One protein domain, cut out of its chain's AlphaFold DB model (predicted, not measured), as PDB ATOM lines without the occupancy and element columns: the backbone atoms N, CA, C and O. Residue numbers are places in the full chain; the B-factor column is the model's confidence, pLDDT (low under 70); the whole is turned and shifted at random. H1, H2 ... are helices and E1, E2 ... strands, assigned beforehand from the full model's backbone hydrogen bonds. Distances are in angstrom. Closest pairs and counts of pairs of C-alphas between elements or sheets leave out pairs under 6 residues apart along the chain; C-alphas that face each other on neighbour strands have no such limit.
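AT A GLANCE: This is residues 187 to 197 and 213 to 325 of the 1172 residues of the protein "ATP-dependent dihydroxyacetone kinase" of Asbolus verrucosus (UniProt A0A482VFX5). What is the main shape? A twisted four-stranded sheet has the long helices H1 and H2 over one face and the short helix H3 over part of the opposite face; residues 305 to 325, with no named element, follow H3. What are its parts? The 124 printed residues hold three named helices and four named strands in the order E1 H1 E2 H2 E3 E4 H3, of mixed class, and the mixed sheet runs E1 E4 E2 E3. How large is it? It is compact, with a radius of gyration of the C-alphas of 14.2 A, and spans 40 by 36 by 27 A.

HOW THE PARTS SIT: How do strands pair? E1, residues 188 to 194, is antiparallel to E4, residues 286 to 293, with N 191 and O 289 2.8 A apart. E4 is antiparallel to E2, residues 237 to 243, with N 241 and O 290 2.8 A apart. E2 is parallel to E3, residues 270 to 277, with N 240 and O 273 2.9 A apart. Where are the helices? H1, residues 213 to 229, and H2, residues 250 to 266, are on the same face of the sheet and only just touch, with 3 pairs of C-alphas within 8 A, closest Arg 219 and Arg 263 at 7.2 A. H3, residues 298 to 304, is on the opposite face. E2, H2 and E3 form a strand-helix-strand unit, parallel neighbour strands joined through a helix, with a right-handed crossover. Are helix backbones complete? Every O i to N i+4 pair is within hydrogen-bond range in H2 and H3, against 9 of 13 in H1.

IN THESE COORDINATES: Where does E1 begin? C-alpha 188 is at (188.041, 153.661, 254.334), and E1 is 19.9 A long. How long are the others? H1 measures 25.2 A, E2 20.1 A, H2 24.5 A, E3 20.7 A, E4 23.8 A and H3 9.8 A, ending with C-alpha 304 at (200.434, 165.037, 249.436).

THE WHOLE: Is anything missing? Residues 198 to 212 are not printed, and C-alphas 197 and 213 are 9.7 A apart across the cut. Where is confidence low? The mean pLDDT of the printed part is 72.9, and residues 213 to 235 and 313 to 325 are among those under 70.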
ATOM      1  N   SER A 187     184.814 155.711 256.068       81.06
ATOM      2  CA  SER A 187     184.929 155.888 254.617       81.06
ATOM      3  C   SER A 187     186.111 155.175 253.967       81.06
ATOM      4  O   SER A 187     186.319 155.307 252.757       81.06
ATOM      5  N   ILE A 188     186.871 154.420 254.760       85.19
ATOM      6  CA  ILE A 188     188.041 153.661 254.334       85.19
ATOM      7  C   ILE A 188     187.755 152.158 254.383       85.19
ATOM      8  O   ILE A 188     187.164 151.643 255.332       85.19
ATOM      9  N   ILE A 189     188.189 151.437 253.353       83.69
ATOM     10  CA  ILE A 189     188.125 149.975 253.319       83.69
ATOM     11  C   ILE A 189     189.408 149.412 252.720       83.69
ATOM     12  O   ILE A 189     189.891 149.908 251.701       83.69
ATOM     13  N   THR A 190     189.942 148.357 253.329       83.44
ATOM     14  CA  THR A 190     191.068 147.584 252.797       83.44
ATOM     15  C   THR A 190     190.601 146.195 252.396       83.44
ATOM     16  O   THR A 190     189.949 145.481 253.160       83.44
ATOM     17  N   VAL A 191     190.992 145.785 251.195       80.19
ATOM     18  CA  VAL A 191     190.644 144.499 250.610       80.19
ATOM     19  C   VAL A 191     191.923 143.734 250.241       80.19
ATOM     20  O   VAL A 191     192.732 144.245 249.463       80.19
ATOM     21  N   PRO A 192     192.144 142.522 250.782       76.56
ATOM     22  CA  PRO A 192     193.297 141.704 250.420       76.56
ATOM     23  C   PRO A 192     193.128 141.110 249.014       76.56
ATOM     24  O   PRO A 192     192.042 140.667 248.646       76.56
ATOM     25  N   LEU A 193     194.220 141.073 248.255       75.31
ATOM     26  CA  LEU A 193     194.335 140.521 246.909       75.31
ATOM     27  C   LEU A 193     195.374 139.391 246.937       75.31
ATOM     28  O   LEU A 193     196.575 139.650 246.995       75.31
ATOM     29  N   ASN A 194     194.927 138.138 246.897       68.38
ATOM     30  CA  ASN A 194     195.816 136.975 246.848       68.38
ATOM     31  C   ASN A 194     195.916 136.462 245.407       68.38
ATOM     32  O   ASN A 194     194.898 136.394 244.719       68.38
ATOM     33  N   TYR A 195     197.125 136.124 244.953       65.44
ATOM     34  CA  TYR A 195     197.369 135.687 243.568       65.44
ATOM     35  C   TYR A 195     198.249 134.440 243.433       65.44
ATOM     36  O   TYR A 195     198.570 134.048 242.314       65.44
ATOM     37  N   LEU A 196     198.635 133.819 244.551       55.56
ATOM     38  CA  LEU A 196     199.215 132.479 244.572       55.56
ATOM     39  C   LEU A 196     198.152 131.490 245.062       55.56
ATOM     40  O   LEU A 196     197.619 131.675 246.156       55.56
ATOM     41  N   ASP A 197     197.873 130.458 244.266       43.94
ATOM     42  CA  ASP A 197     197.106 129.293 244.708       43.94
ATOM     43  C   ASP A 197     197.993 128.406 245.592       43.94
ATOM     44  O   ASP A 197     199.147 128.120 245.253       43.94
ATOM     45  N   ASP A 213     192.553 133.380 235.880       45.03
ATOM     46  CA  ASP A 213     192.223 133.114 237.297       45.03
ATOM     47  C   ASP A 213     192.473 134.308 238.233       45.03
ATOM     48  O   ASP A 213     191.752 134.540 239.204       45.03
ATOM     49  N   PHE A 214     193.453 135.153 237.901       49.84
ATOM     50  CA  PHE A 214     193.664 136.405 238.630       49.84
ATOM     51  C   PHE A 214     192.514 137.397 238.392       49.84
ATOM     52  O   PHE A 214     192.096 138.108 239.304       49.84
ATOM     53  N   ASP A 215     191.963 137.417 237.176       52.44
ATOM     54  CA  ASP A 215     190.880 138.327 236.813       52.44
ATOM     55  C   ASP A 215     189.581 137.945 237.546       52.44
ATOM     56  O   ASP A 215     188.899 138.817 238.071       52.44
ATOM     57  N   THR A 216     189.260 136.655 237.699       56.22
ATOM     58  CA  THR A 216     188.104 136.204 238.502       56.22
ATOM     59  C   THR A 216     188.248 136.524 239.987       56.22
ATOM     60  O   THR A 216     187.293 137.041 240.571       56.22
ATOM     61  N   ASN A 217     189.421 136.304 240.588       58.56
ATOM     62  CA  ASN A 217     189.652 136.621 242.001       58.56
ATOM     63  C   ASN A 217     189.593 138.129 242.273       58.56
ATOM     64  O   ASN A 217     188.899 138.560 243.194       58.56
ATOM     65  N   VAL A 218     190.242 138.949 241.440       61.12
ATOM     66  CA  VAL A 218     190.170 140.413 241.556       61.12
ATOM     67  C   VAL A 218     188.744 140.916 241.320       61.12
ATOM     68  O   VAL A 218     188.266 141.740 242.097       61.12
ATOM     69  N   ARG A 219     188.028 140.400 240.310       64.75
ATOM     70  CA  ARG A 219     186.620 140.754 240.054       64.75
ATOM     71  C   ARG A 219     185.737 140.422 241.253       64.75
ATOM     72  O   ARG A 219     185.074 141.310 241.771       64.75
ATOM     73  N   HIS A 220     185.768 139.181 241.739       64.06
ATOM     74  CA  HIS A 220     184.893 138.736 242.827       64.06
ATOM     75  C   HIS A 220     185.137 139.514 244.125       64.06
ATOM     76  O   HIS A 220     184.197 139.916 244.814       64.06
ATOM     77  N   VAL A 221     186.411 139.743 244.449       63.22
ATOM     78  CA  VAL A 221     186.825 140.410 245.680       63.22
ATOM     79  C   VAL A 221     186.510 141.908 245.648       63.22
ATOM     80  O   VAL A 221     186.059 142.440 246.664       63.22
ATOM     81  N   ILE A 222     186.699 142.579 244.505       66.94
ATOM     82  CA  ILE A 222     186.381 144.003 244.371       66.94
ATOM     83  C   ILE A 222     184.854 144.209 244.310       66.94
ATOM     84  O   ILE A 222     184.306 145.004 245.073       66.94
ATOM     85  N   ASP A 223     184.140 143.465 243.466       66.69
ATOM     86  CA  ASP A 223     182.718 143.716 243.201       66.69
ATOM     87  C   ASP A 223     181.840 143.518 244.440       66.69
ATOM     88  O   ASP A 223     181.020 144.370 244.770       66.69
ATOM     89  N   LYS A 224     182.032 142.409 245.165       64.94
ATOM     90  CA  LYS A 224     181.144 142.029 246.272       64.94
ATOM     91  C   LYS A 224     181.365 142.867 247.538       64.94
ATOM     92  O   LYS A 224     180.412 143.091 248.277       64.94
ATOM     93  N   LYS A 225     182.603 143.311 247.799       66.31
ATOM     94  CA  LYS A 225     182.991 143.967 249.069       66.31
ATOM     95  C   LYS A 225     182.972 145.492 249.020       66.31
ATOM     96  O   LYS A 225     182.628 146.135 250.004       66.31
ATOM     97  N   PHE A 226     183.326 146.107 247.890       68.44
ATOM     98  CA  PHE A 226     183.287 147.572 247.804       68.44
ATOM     99  C   PHE A 226     181.852 148.102 247.672       68.44
ATOM    100  O   PHE A 226     181.541 149.188 248.168       68.44
ATOM    101  N   GLN A 227     180.964 147.332 247.036       64.38
ATOM    102  CA  GLN A 227     179.590 147.749 246.769       64.38
ATOM    103  C   GLN A 227     178.707 147.733 248.031       64.38
ATOM    104  O   GLN A 227     177.842 148.595 248.158       64.38
ATOM    105  N   SER A 228     178.966 146.830 248.987       61.94
ATOM    106  CA  SER A 228     178.204 146.691 250.240       61.94
ATOM    107  C   SER A 228     178.465 147.805 251.261       61.94
ATOM    108  O   SER A 228     177.527 148.232 251.928       61.94
ATOM    109  N   LYS A 229     179.715 148.275 251.399       63.16
ATOM    110  CA  LYS A 229     180.120 149.188 252.490       63.16
ATOM    111  C   LYS A 229     180.267 150.649 252.070       63.16
ATOM    112  O   LYS A 229     179.919 151.554 252.820       63.16
ATOM    113  N   ILE A 230     180.817 150.893 250.878       62.75
ATOM    114  CA  ILE A 230     181.165 152.244 250.419       62.75
ATOM    115  C   ILE A 230     180.082 152.793 249.485       62.75
ATOM    116  O   ILE A 230     179.839 153.989 249.508       62.75
ATOM    117  N   GLY A 231     179.359 151.978 248.716       62.50
ATOM    118  CA  GLY A 231     178.409 152.503 247.730       62.50
ATOM    119  C   GLY A 231     179.156 153.219 246.599       62.50
ATOM    120  O   GLY A 231     179.586 154.369 246.710       62.50
ATOM    121  N   LEU A 232     179.366 152.500 245.502       64.06
ATOM    122  CA  LEU A 232     180.151 152.973 244.365       64.06
ATOM    123  C   LEU A 232     179.253 153.831 243.466       64.06
ATOM    124  O   LEU A 232     178.363 153.303 242.804       64.06
ATOM    125  N   HIS A 233     179.466 155.151 243.461       62.97
ATOM    126  CA  HIS A 233     178.785 156.075 242.550       62.97
ATOM    127  C   HIS A 233     179.812 156.873 241.728       62.97
ATOM    128  O   HIS A 233     180.793 157.350 242.308       62.97
ATOM    129  N   PRO A 234     179.590 157.092 240.415       62.31
ATOM    130  CA  PRO A 234     180.566 157.752 239.544       62.31
ATOM    131  C   PRO A 234     180.954 159.182 239.914       62.31
ATOM    132  O   PRO A 234     181.984 159.678 239.467       62.31
ATOM    133  N   SER A 235     180.138 159.852 240.728       65.44
ATOM    134  CA  SER A 235     180.362 161.240 241.138       65.44
ATOM    135  C   SER A 235     181.202 161.401 242.407       65.44
ATOM    136  O   SER A 235     181.506 162.534 242.766       65.44
ATOM    137  N   ILE A 236     181.531 160.318 243.124       74.19
ATOM    138  CA  ILE A 236     182.247 160.410 244.404       74.19
ATOM    139  C   ILE A 236     183.754 160.250 244.147       74.19
ATOM    140  O   ILE A 236     184.173 159.171 243.716       74.19
ATOM    141  N   PRO A 237     184.582 161.279 244.408       79.94
ATOM    142  CA  PRO A 237     186.029 161.176 244.266       79.94
ATOM    143  C   PRO A 237     186.623 160.250 245.335       79.94
ATOM    144  O   PRO A 237     186.296 160.352 246.520       79.94
ATOM    145  N   MET A 238     187.515 159.348 244.923       83.50
ATOM    146  CA  MET A 238     188.172 158.386 245.813       83.50
ATOM    147  C   MET A 238     189.698 158.408 245.670       83.50
ATOM    148  O   MET A 238     190.242 158.715 244.606       83.50
ATOM    149  N   VAL A 239     190.392 158.039 246.748       86.12
ATOM    150  CA  VAL A 239     191.828 157.721 246.753       86.12
ATOM    151  C   VAL A 239     192.004 156.212 246.856       86.12
ATOM    152  O   VAL A 239     191.308 155.566 247.638       86.12
ATOM    153  N   ALA A 240     192.955 155.657 246.107       85.69
ATOM    154  CA  ALA A 240     193.356 154.258 246.199       85.69
ATOM    155  C   ALA A 240     194.799 154.117 246.715       85.69
ATOM    156  O   ALA A 240     195.683 154.884 246.343       85.69
ATOM    157  N   LEU A 241     195.065 153.104 247.534       87.38
ATOM    158  CA  LEU A 241     196.402 152.692 247.946       87.38
ATOM    159  C   LEU A 241     196.562 151.197 247.680       87.38
ATOM    160  O   LEU A 241     195.813 150.382 248.213       87.38
ATOM    161  N   ILE A 242     197.534 150.844 246.851       87.06
ATOM    162  CA  ILE A 242     197.915 149.469 246.545       87.06
ATOM    163  C   ILE A 242     199.174 149.161 247.350       87.06
ATOM    164  O   ILE A 242     200.240 149.720 247.087       87.06
ATOM    165  N   ASN A 243     199.035 148.279 248.336       86.56
ATOM    166  CA  ASN A 243     200.149 147.768 249.121       86.56
ATOM    167  C   ASN A 243     200.562 146.390 248.588       86.56
ATOM    168  O   ASN A 243     199.745 145.466 248.589       86.56
ATOM    169  N   THR A 244     201.799 146.262 248.119       85.31
ATOM    170  CA  THR A 244     202.354 145.034 247.530       85.31
ATOM    171  C   THR A 244     203.280 144.314 248.512       85.31
ATOM    172  O   THR A 244     203.705 144.871 249.528       85.31
ATOM    173  N   SER A 245     203.545 143.026 248.268       81.88
ATOM    174  CA  SER A 245     204.542 142.300 249.055       81.88
ATOM    175  C   SER A 245     205.945 142.707 248.616       81.88
ATOM    176  O   SER A 245     206.217 142.860 247.428       81.88
ATOM    177  N   LYS A 246     206.897 142.746 249.558       75.12
ATOM    178  CA  LYS A 246     208.321 143.018 249.256       75.12
ATOM    179  C   LYS A 246     208.942 142.031 248.251       75.12
ATOM    180  O   LYS A 246     210.016 142.294 247.729       75.12
ATOM    181  N   SER A 247     208.299 140.882 248.026       73.50
ATOM    182  CA  SER A 247     208.716 139.858 247.064       73.50
ATOM    183  C   SER A 247     208.158 140.059 245.653       73.50
ATOM    184  O   SER A 247     208.531 139.299 244.766       73.50
ATOM    185  N   MET A 248     207.206 140.976 245.456       77.44
ATOM    186  CA  MET A 248     206.600 141.218 244.150       77.44
ATOM    187  C   MET A 248     207.583 141.994 243.271       77.44
ATOM    188  O   MET A 248     208.141 143.010 243.688       77.44
ATOM    189  N   GLU A 249     207.807 141.515 242.049       77.31
ATOM    190  CA  GLU A 249     208.652 142.224 241.096       77.31
ATOM    191  C   GLU A 249     207.940 143.467 240.563       77.31
ATOM    192  O   GLU A 249     206.722 143.491 240.387       77.31
ATOM    193  N   ARG A 250     208.713 144.500 240.210       78.31
ATOM    194  CA  ARG A 250     208.153 145.760 239.703       78.31
ATOM    195  C   ARG A 250     207.279 145.571 238.456       78.31
ATOM    196  O   ARG A 250     206.353 146.348 238.242       78.31
ATOM    197  N   LEU A 251     207.566 144.560 237.633       75.56
ATOM    198  CA  LEU A 251     206.742 144.211 236.474       75.56
ATOM    199  C   LEU A 251     205.339 143.766 236.900       75.56
ATOM    200  O   LEU A 251     204.353 144.268 236.360       75.56
ATOM    201  N   ASP A 252     205.250 142.897 237.903       78.81
ATOM    202  CA  ASP A 252     203.983 142.390 238.426       78.81
ATOM    203  C   ASP A 252     203.176 143.500 239.105       78.81
ATOM    204  O   ASP A 252     201.969 143.601 238.883       78.81
ATOM    205  N   GLU A 253     203.841 144.399 239.842       79.12
ATOM    206  CA  GLU A 253     203.192 145.574 240.439       79.12
ATOM    207  C   GLU A 253     202.498 146.437 239.373       79.12
ATOM    208  O   GLU A 253     201.362 146.878 239.553       79.12
ATOM    209  N   LEU A 254     203.151 146.659 238.225       79.88
ATOM    210  CA  LEU A 254     202.583 147.450 237.130       79.88
ATOM    211  C   LEU A 254     201.413 146.738 236.442       79.88
ATOM    212  O   LEU A 254     200.450 147.393 236.026       79.88
ATOM    213  N   VAL A 255     201.460 145.408 236.330       80.25
ATOM    214  CA  VAL A 255     200.327 144.647 235.791       80.25
ATOM    215  C   VAL A 255     199.149 144.667 236.762       80.25
ATOM    216  O   VAL A 255     198.018 144.902 236.328       80.25
ATOM    217  N   LEU A 256     199.401 144.514 238.064       79.38
ATOM    218  CA  LEU A 256     198.392 144.647 239.112       79.38
ATOM    219  C   LEU A 256     197.698 146.010 239.031       79.38
ATOM    220  O   LEU A 256     196.470 146.072 238.984       79.38
ATOM    221  N   VAL A 257     198.473 147.093 238.929       80.12
ATOM    222  CA  VAL A 257     197.944 148.453 238.754       80.12
ATOM    223  C   VAL A 257     197.035 148.544 237.533       80.12
ATOM    224  O   VAL A 257     195.917 149.047 237.638       80.12
ATOM    225  N   LYS A 258     197.479 148.039 236.375       78.38
ATOM    226  CA  LYS A 258     196.671 148.049 235.149       78.38
ATOM    227  C   LYS A 258     195.333 147.330 235.353       78.38
ATOM    228  O   LYS A 258     194.304 147.840 234.913       78.38
ATOM    229  N   GLN A 259     195.335 146.170 236.010       78.75
ATOM    230  CA  GLN A 259     194.117 145.390 236.248       78.75
ATOM    231  C   GLN A 259     193.171 146.078 237.236       78.75
ATOM    232  O   GLN A 259     191.982 146.218 236.951       78.75
ATOM    233  N   VAL A 260     193.700 146.586 238.352       78.12
ATOM    234  CA  VAL A 260     192.923 147.328 239.355       78.12
ATOM    235  C   VAL A 260     192.295 148.580 238.739       78.12
ATOM    236  O   VAL A 260     191.096 148.806 238.902       78.12
ATOM    237  N   LEU A 261     193.059 149.358 237.964       77.25
ATOM    238  CA  LEU A 261     192.547 150.544 237.271       77.25
ATOM    239  C   LEU A 261     191.449 150.197 236.262       77.25
ATOM    240  O   LEU A 261     190.421 150.873 236.223       77.25
ATOM    241  N   ASN A 262     191.642 149.147 235.459       76.94
ATOM    242  CA  ASN A 262     190.629 148.696 234.507       76.94
ATOM    243  C   ASN A 262     189.337 148.281 235.220       76.94
ATOM    244  O   ASN A 262     188.253 148.647 234.763       76.94
ATOM    245  N   ARG A 263     189.436 147.566 236.348       75.38
ATOM    246  CA  ARG A 263     188.262 147.118 237.103       75.38
ATOM    247  C   ARG A 263     187.533 148.276 237.777       75.38
ATOM    248  O   ARG A 263     186.320 148.390 237.633       75.38
ATOM    249  N   LEU A 264     188.256 149.163 238.455       75.25
ATOM    250  CA  LEU A 264     187.659 150.337 239.097       75.25
ATOM    251  C   LEU A 264     186.989 151.256 238.062       75.25
ATOM    252  O   LEU A 264     185.901 151.767 238.316       75.25
ATOM    253  N   ARG A 265     187.557 151.363 236.851       73.31
ATOM    254  CA  ARG A 265     186.923 152.055 235.719       73.31
ATOM    255  C   ARG A 265     185.642 151.366 235.243       73.31
ATOM    256  O   ARG A 265     184.662 152.054 234.983       73.31
ATOM    257  N   GLN A 266     185.627 150.035 235.134       73.88
ATOM    258  CA  GLN A 266     184.417 149.275 234.774       73.88
ATOM    259  C   GLN A 266     183.289 149.458 235.798       73.88
ATOM    260  O   GLN A 266     182.126 149.510 235.413       73.88
ATOM    261  N   LEU A 267     183.632 149.602 237.080       72.25
ATOM    262  CA  LEU A 267     182.689 149.896 238.164       72.25
ATOM    263  C   LEU A 267     182.272 151.375 238.232       72.25
ATOM    264  O   LEU A 267     181.499 151.757 239.108       72.25
ATOM    265  N   GLY A 268     182.783 152.217 237.329       69.94
ATOM    266  CA  GLY A 268     182.483 153.644 237.292       69.94
ATOM    267  C   GLY A 268     183.109 154.445 238.434       69.94
ATOM    268  O   GLY A 268     182.660 155.551 238.682       69.94
ATOM    269  N   VAL A 269     184.121 153.932 239.138       73.94
ATOM    270  CA  VAL A 269     184.758 154.626 240.270       73.94
ATOM    271  C   VAL A 269     185.730 155.697 239.775       73.94
ATOM    272  O   VAL A 269     186.634 155.410 238.986       73.94
ATOM    273  N   CYS A 270     185.592 156.924 240.282       75.62
ATOM    274  CA  CYS A 270     186.510 158.023 239.989       75.62
ATOM    275  C   CYS A 270     187.674 158.044 240.995       75.62
ATOM    276  O   CYS A 270     187.524 158.488 242.134       75.62
ATOM    277  N   ILE A 271     188.848 157.563 240.575       78.00
ATOM    278  CA  ILE A 271     190.073 157.624 241.382       78.00
ATOM    279  C   ILE A 271     190.812 158.924 241.067       78.00
ATOM    280  O   ILE A 271     191.324 159.098 239.963       78.00
ATOM    281  N   VAL A 272     190.910 159.811 242.055       78.38
ATOM    282  CA  VAL A 272     191.605 161.106 241.937       78.38
ATOM    283  C   VAL A 272     193.097 160.974 242.260       78.38
ATOM    284  O   VAL A 272     193.939 161.718 241.745       78.38
ATOM    285  N   ARG A 273     193.454 160.007 243.113       79.75
ATOM    286  CA  ARG A 273     194.842 159.750 243.508       79.75
ATOM    287  C   ARG A 273     195.068 158.272 243.806       79.75
ATOM    288  O   ARG A 273     194.205 157.623 244.394       79.75
ATOM    289  N   MET A 274     196.226 157.752 243.403       83.00
ATOM    290  CA  MET A 274     196.618 156.368 243.654       83.00
ATOM    291  C   MET A 274     198.048 156.297 244.192       83.00
ATOM    292  O   MET A 274     198.959 156.869 243.598       83.00
ATOM    293  N   TYR A 275     198.236 155.568 245.287       84.00
ATOM    294  CA  TYR A 275     199.535 155.300 245.898       84.00
ATOM    295  C   TYR A 275     199.892 153.828 245.705       84.00
ATOM    296  O   TYR A 275     199.043 152.958 245.872       84.00
ATOM    297  N   LEU A 276     201.141 153.542 245.345       85.19
ATOM    298  CA  LEU A 276     201.656 152.185 245.158       85.19
ATOM    299  C   LEU A 276     202.949 152.048 245.950       85.19
ATOM    300  O   LEU A 276     203.821 152.904 245.820       85.19
ATOM    301  N   GLY A 277     203.099 150.972 246.712       82.62
ATOM    302  CA  GLY A 277     204.352 150.689 247.398       82.62
ATOM    303  C   GLY A 277     204.245 149.564 248.413       82.62
ATOM    304  O   GLY A 277     203.196 148.951 248.585       82.62
ATOM    305  N   ASN A 278     205.354 149.340 249.112       82.56
ATOM    306  CA  ASN A 278     205.476 148.349 250.177       82.56
ATOM    307  C   ASN A 278     205.365 149.060 251.531       82.56
ATOM    308  O   ASN A 278     206.380 149.397 252.143       82.56
ATOM    309  N   PHE A 279     204.139 149.340 251.965       81.88
ATOM    310  CA  PHE A 279     203.861 150.102 253.182       81.88
ATOM    311  C   PHE A 279     203.670 149.223 254.426       81.88
ATOM    312  O   PHE A 279     204.119 149.614 255.497       81.88
ATOM    313  N   VAL A 280     203.021 148.059 254.283       79.31
ATOM    314  CA  VAL A 280     202.880 147.031 255.337       79.31
ATOM    315  C   VAL A 280     203.358 145.701 254.786       79.31
ATOM    316  O   VAL A 280     203.023 145.354 253.653       79.31
ATOM    317  N   ALA A 281     204.100 144.918 255.565       73.44
ATOM    318  CA  ALA A 281     204.464 143.574 255.158       73.44
ATOM    319  C   ALA A 281     203.221 142.702 255.006       73.44
ATOM    320  O   ALA A 281     202.490 142.422 255.953       73.44
ATOM    321  N   THR A 282     203.044 142.211 253.792       69.12
ATOM    322  CA  THR A 282     202.077 141.179 253.447       69.12
ATOM    323  C   THR A 282     202.801 139.862 253.180       69.12
ATOM    324  O   THR A 282     204.031 139.810 253.045       69.12
ATOM    325  N   ALA A 283     202.047 138.763 253.127       66.62
ATOM    326  CA  ALA A 283     202.604 137.466 252.764       66.62
ATOM    327  C   ALA A 283     203.183 137.505 251.331       66.62
ATOM    328  O   ALA A 283     202.669 138.246 250.484       66.62
ATOM    329  N   PRO A 284     204.227 136.712 251.021       67.62
ATOM    330  CA  PRO A 284     204.698 136.567 249.648       67.62
ATOM    331  C   PRO A 284     203.537 136.127 248.754       67.62
ATOM    332  O   PRO A 284     202.804 135.216 249.131       67.62
ATOM    333  N   GLY A 285     203.346 136.766 247.599       69.12
ATOM    334  CA  GLY A 285     202.219 136.411 246.734       69.12
ATOM    335  C   GLY A 285     200.889 137.080 247.078       69.12
ATOM    336  O   GLY A 285     199.841 136.631 246.611       69.12
ATOM    337  N   SER A 286     200.908 138.119 247.917       75.62
ATOM    338  CA  SER A 286     199.708 138.869 248.288       75.62
ATOM    339  C   SER A 286     199.919 140.376 248.185       75.62
ATOM    340  O   SER A 286     200.987 140.912 248.482       75.62
ATOM    341  N   ALA A 287     198.867 141.065 247.773       82.69
ATOM    342  CA  ALA A 287     198.753 142.510 247.770       82.69
ATOM    343  C   ALA A 287     197.479 142.912 248.524       82.69
ATOM    344  O   ALA A 287     196.681 142.074 248.941       82.69
ATOM    345  N   SER A 288     197.261 144.201 248.717       83.25
ATOM    346  CA  SER A 288     195.993 144.718 249.222       83.25
ATOM    347  C   SER A 288     195.666 146.042 248.560       83.25
ATOM    348  O   SER A 288     196.554 146.836 248.250       83.25
ATOM    349  N   LEU A 289     194.379 146.261 248.328       86.12
ATOM    350  CA  LEU A 289     193.831 147.491 247.789       86.12
ATOM    351  C   LEU A 289     193.035 148.177 248.890       86.12
ATOM    352  O   LEU A 289     192.048 147.635 249.380       86.12
ATOM    353  N   THR A 290     193.450 149.379 249.259       87.12
ATOM    354  CA  THR A 290     192.691 150.254 250.144       87.12
ATOM    355  C   THR A 290     192.057 151.364 249.334       87.12
ATOM    356  O   THR A 290     192.734 151.982 248.519       87.12
ATOM    357  N   VAL A 291     190.776 151.635 249.557       86.00
ATOM    358  CA  VAL A 291     190.075 152.764 248.939       86.00
ATOM    359  C   VAL A 291     189.453 153.614 250.035       86.00
ATOM    360  O   VAL A 291     188.924 153.087 251.012       86.00
ATOM    361  N   MET A 292     189.538 154.930 249.868       86.69
ATOM    362  CA  MET A 292     188.998 155.919 250.792       86.69
ATOM    363  C   MET A 292     188.179 156.949 250.015       86.69
ATOM    364  O   MET A 292     188.656 157.482 249.006       86.69
ATOM    365  N   LYS A 293     186.958 157.241 250.471       86.06
ATOM    366  CA  LYS A 293     186.167 158.343 249.905       86.06
ATOM    367  C   LYS A 293     186.739 159.689 250.327       86.06
ATOM    368  O   LYS A 293     187.218 159.848 251.445       86.06
ATOM    369  N   ILE A 294     186.633 160.670 249.442       81.81
ATOM    370  CA  ILE A 294     187.056 162.039 249.717       81.81
ATOM    371  C   ILE A 294     185.808 162.904 249.879       81.81
ATOM    372  O   ILE A 294     185.017 163.030 248.945       81.81
ATOM    373  N   TYR A 295     185.647 163.511 251.055       77.25
ATOM    374  CA  TYR A 295     184.568 164.470 251.336       77.25
ATOM    375  C   TYR A 295     185.046 165.928 251.310       77.25
ATOM    376  O   TYR A 295     184.247 166.828 251.065       77.25
ATOM    377  N   ASP A 296     186.345 166.158 251.523       80.81
ATOM    378  CA  ASP A 296     186.994 167.472 251.496       80.81
ATOM    379  C   ASP A 296     188.281 167.382 250.662       80.81
ATOM    380  O   ASP A 296     189.094 166.471 250.848       80.81
ATOM    381  N   SER A 297     188.489 168.337 249.752       80.50
ATOM    382  CA  SER A 297     189.701 168.426 248.934       80.50
ATOM    383  C   SER A 297     190.969 168.579 249.777       80.50
ATOM    384  O   SER A 297     192.022 168.098 249.364       80.50
ATOM    385  N   LYS A 298     190.872 169.153 250.988       84.31
ATOM    386  CA  LYS A 298     192.008 169.286 251.919       84.31
ATOM    387  C   LYS A 298     192.628 167.945 252.312       84.31
ATOM    388  O   LYS A 298     193.811 167.885 252.629       84.31
ATOM    389  N   ILE A 299     191.860 166.851 252.273       86.88
ATOM    390  CA  ILE A 299     192.372 165.504 252.572       86.88
ATOM    391  C   ILE A 299     193.473 165.110 251.577       86.88
ATOM    392  O   ILE A 299     194.470 164.500 251.967       86.88
ATOM    393  N   ILE A 300     193.321 165.496 250.306       85.00
ATOM    394  CA  ILE A 300     194.332 165.261 249.269       85.00
ATOM    395  C   ILE A 300     195.597 166.059 249.594       85.00
ATOM    396  O   ILE A 300     196.693 165.506 249.541       85.00
ATOM    397  N   ASP A 301     195.444 167.320 250.008       87.50
ATOM    398  CA  ASP A 301     196.569 168.177 250.393       87.50
ATOM    399  C   ASP A 301     197.352 167.586 251.579       87.50
ATOM    400  O   ASP A 301     198.582 167.591 251.572       87.50
ATOM    401  N   TYR A 302     196.669 167.007 252.575       89.62
ATOM    402  CA  TYR A 302     197.320 166.339 253.711       89.62
ATOM    403  C   TYR A 302     198.049 165.041 253.322       89.62
ATOM    404  O   TYR A 302     199.143 164.761 253.833       89.62
ATOM    405  N   LEU A 303     197.488 164.252 252.400       87.62
ATOM    406  CA  LEU A 303     198.158 163.069 251.851       87.62
ATOM    407  C   LEU A 303     199.413 163.450 251.049       87.62
ATOM    408  O   LEU A 303     200.455 162.802 251.192       87.62
ATOM    409  N   ASP A 304     199.341 164.535 250.276       84.75
ATOM    410  CA  ASP A 304     200.434 165.037 249.436       84.75
ATOM    411  C   ASP A 304     201.442 165.927 250.206       84.75
ATOM    412  O   ASP A 304     202.526 166.230 249.687       84.75
ATOM    413  N   ALA A 305     201.138 166.302 251.457       86.88
ATOM    414  CA  ALA A 305     202.007 167.113 252.310       86.88
ATOM    415  C   ALA A 305     203.384 166.450 252.536       86.88
ATOM    416  O   ALA A 305     203.459 165.226 252.707       86.88
ATOM    417  N   PRO A 306     204.482 167.233 252.592       85.31
ATOM    418  CA  PRO A 306     205.832 166.701 252.765       85.31
ATOM    419  C   PRO A 306     205.963 165.907 254.072       85.31
ATOM    420  O   PRO A 306     205.428 166.299 255.107       85.31
ATOM    421  N   CYS A 307     206.681 164.785 254.012       86.88
ATOM    422  CA  CYS A 307     206.896 163.880 255.136       86.88
ATOM    423  C   CYS A 307     208.348 163.380 255.143       86.88
ATOM    424  O   CYS A 307     208.903 163.101 254.081       86.88
ATOM    425  N   GLU A 308     208.943 163.267 256.331       87.31
ATOM    426  CA  GLU A 308     210.311 162.759 256.546       87.31
ATOM    427  C   GLU A 308     210.340 161.277 256.970       87.31
ATOM    428  O   GLU A 308     211.405 160.720 257.244       87.31
ATOM    429  N   ALA A 309     209.178 160.626 257.060       87.88
ATOM    430  CA  ALA A 309     209.081 159.228 257.455       87.88
ATOM    431  C   ALA A 309     209.455 158.290 256.283       87.88
ATOM    432  O   ALA A 309     208.808 158.342 255.233       87.88
ATOM    433  N   PRO A 310     210.454 157.397 256.436       83.62
ATOM    434  CA  PRO A 310     210.970 156.565 255.344       83.62
ATOM    435  C   PRO A 310     209.971 155.523 254.819       83.62
ATOM    436  O   PRO A 310     210.107 155.055 253.691       83.62
ATOM    437  N   GLY A 311     208.968 155.156 255.618       80.62
ATOM    438  CA  GLY A 311     207.901 154.227 255.241       80.62
ATOM    439  C   GLY A 311     206.863 154.834 254.297       80.62
ATOM    440  O   GLY A 311     206.128 154.098 253.645       80.62
ATOM    441  N   TRP A 312     206.815 156.166 254.173       84.88
ATOM    442  CA  TRP A 312     205.960 156.849 253.207       84.88
ATOM    443  C   TRP A 312     206.730 157.091 251.907       84.88
ATOM    444  O   TRP A 312     207.309 158.154 251.674       84.88
ATOM    445  N   GLN A 313     206.753 156.077 251.040       67.69
ATOM    446  CA  GLN A 313     207.346 156.210 249.714       67.69
ATOM    447  C   GLN A 313     206.476 157.135 248.858       67.69
ATOM    448  O   GLN A 313     205.360 156.793 248.467       67.69
ATOM    449  N   ARG A 314     206.989 158.334 248.563       60.50
ATOM    450  CA  ARG A 314     206.310 159.318 247.713       60.50
ATOM    451  C   ARG A 314     206.299 158.837 246.259       60.50
ATOM    452  O   ARG A 314     207.148 159.228 245.463       60.50
ATOM    453  N   VAL A 315     205.336 157.996 245.897       53.97
ATOM    454  CA  VAL A 315     205.120 157.604 244.501       53.97
ATOM    455  C   VAL A 315     204.192 158.623 243.842       53.97
ATOM    456  O   VAL A 315     202.975 158.570 243.975       53.97
ATOM    457  N   LEU A 316     204.794 159.592 243.145       50.22
ATOM    458  CA  LEU A 316     204.098 160.533 242.265       50.22
ATOM    459  C   LEU A 316     203.742 159.816 240.956       50.22
ATOM    460  O   LEU A 316     204.536 159.812 240.017       50.22
ATOM    461  N   GLN A 317     202.551 159.227 240.865       48.94
ATOM    462  CA  GLN A 317     201.929 158.959 239.567       48.94
ATOM    463  C   GLN A 317     200.517 159.536 239.542       48.94
ATOM    464  O   GLN A 317     199.576 159.002 240.121       48.94
ATOM    465  N   PHE A 318     200.400 160.676 238.861       48.25
ATOM    466  CA  PHE A 318     199.135 161.323 238.562       48.25
ATOM    467  C   PHE A 318     198.542 160.697 237.301       48.25
ATOM    468  O   PHE A 318     199.181 160.694 236.249       48.25
ATOM    469  N   LEU A 319     197.299 160.235 237.389       46.91
ATOM    470  CA  LEU A 319     196.403 160.265 236.243       46.91
ATOM    471  C   LEU A 319     195.620 161.578 236.371       46.91
ATOM    472  O   LEU A 319     194.810 161.686 237.291       46.91
ATOM    473  N   PRO A 320     195.890 162.607 235.546       41.34
ATOM    474  CA  PRO A 320     195.010 163.767 235.498       41.34
ATOM    475  C   PRO A 320     193.640 163.267 235.040       41.34
ATOM    476  O   PRO A 320     193.592 162.492 234.086       41.34
ATOM    477  N   GLU A 321     192.587 163.639 235.775       43.88
ATOM    478  CA  GLU A 321     191.163 163.389 235.493       43.88
ATOM    479  C   GLU A 321     190.914 162.496 234.269       43.88
ATOM    480  O   GLU A 321     190.652 162.965 233.162       43.88
ATOM    481  N   VAL A 322     190.979 161.172 234.451       44.38
ATOM    482  CA  VAL A 322     190.533 160.228 233.413       44.38
ATOM    483  C   VAL A 322     189.023 160.075 233.539       44.38
ATOM    484  O   VAL A 322     188.475 158.989 233.708       44.38
ATOM    485  N   THR A 323     188.329 161.201 233.470       41.62
ATOM    486  CA  THR A 323     186.918 161.222 233.134       41.62
ATOM    487  C   THR A 323     186.802 160.939 231.634       41.62
ATOM    488  O   THR A 323     187.170 161.751 230.790       41.62
ATOM    489  N   ALA A 324     186.272 159.755 231.317       40.41
ATOM    490  CA  ALA A 324     185.517 159.462 230.094       40.41
ATOM    491  C   ALA A 324     186.236 159.128 228.761       40.41
ATOM    492  O   ALA A 324     185.632 159.318 227.706       40.41
ATOM    493  N   ARG A 325     187.442 158.533 228.732       43.47
ATOM    494  CA  ARG A 325     187.940 157.881 227.490       43.47
ATOM    495  C   ARG A 325     188.408 156.439 227.714       43.47
ATOM    496  O   ARG A 325     189.243 156.169 228.568       43.47
TER     497      ARG A 325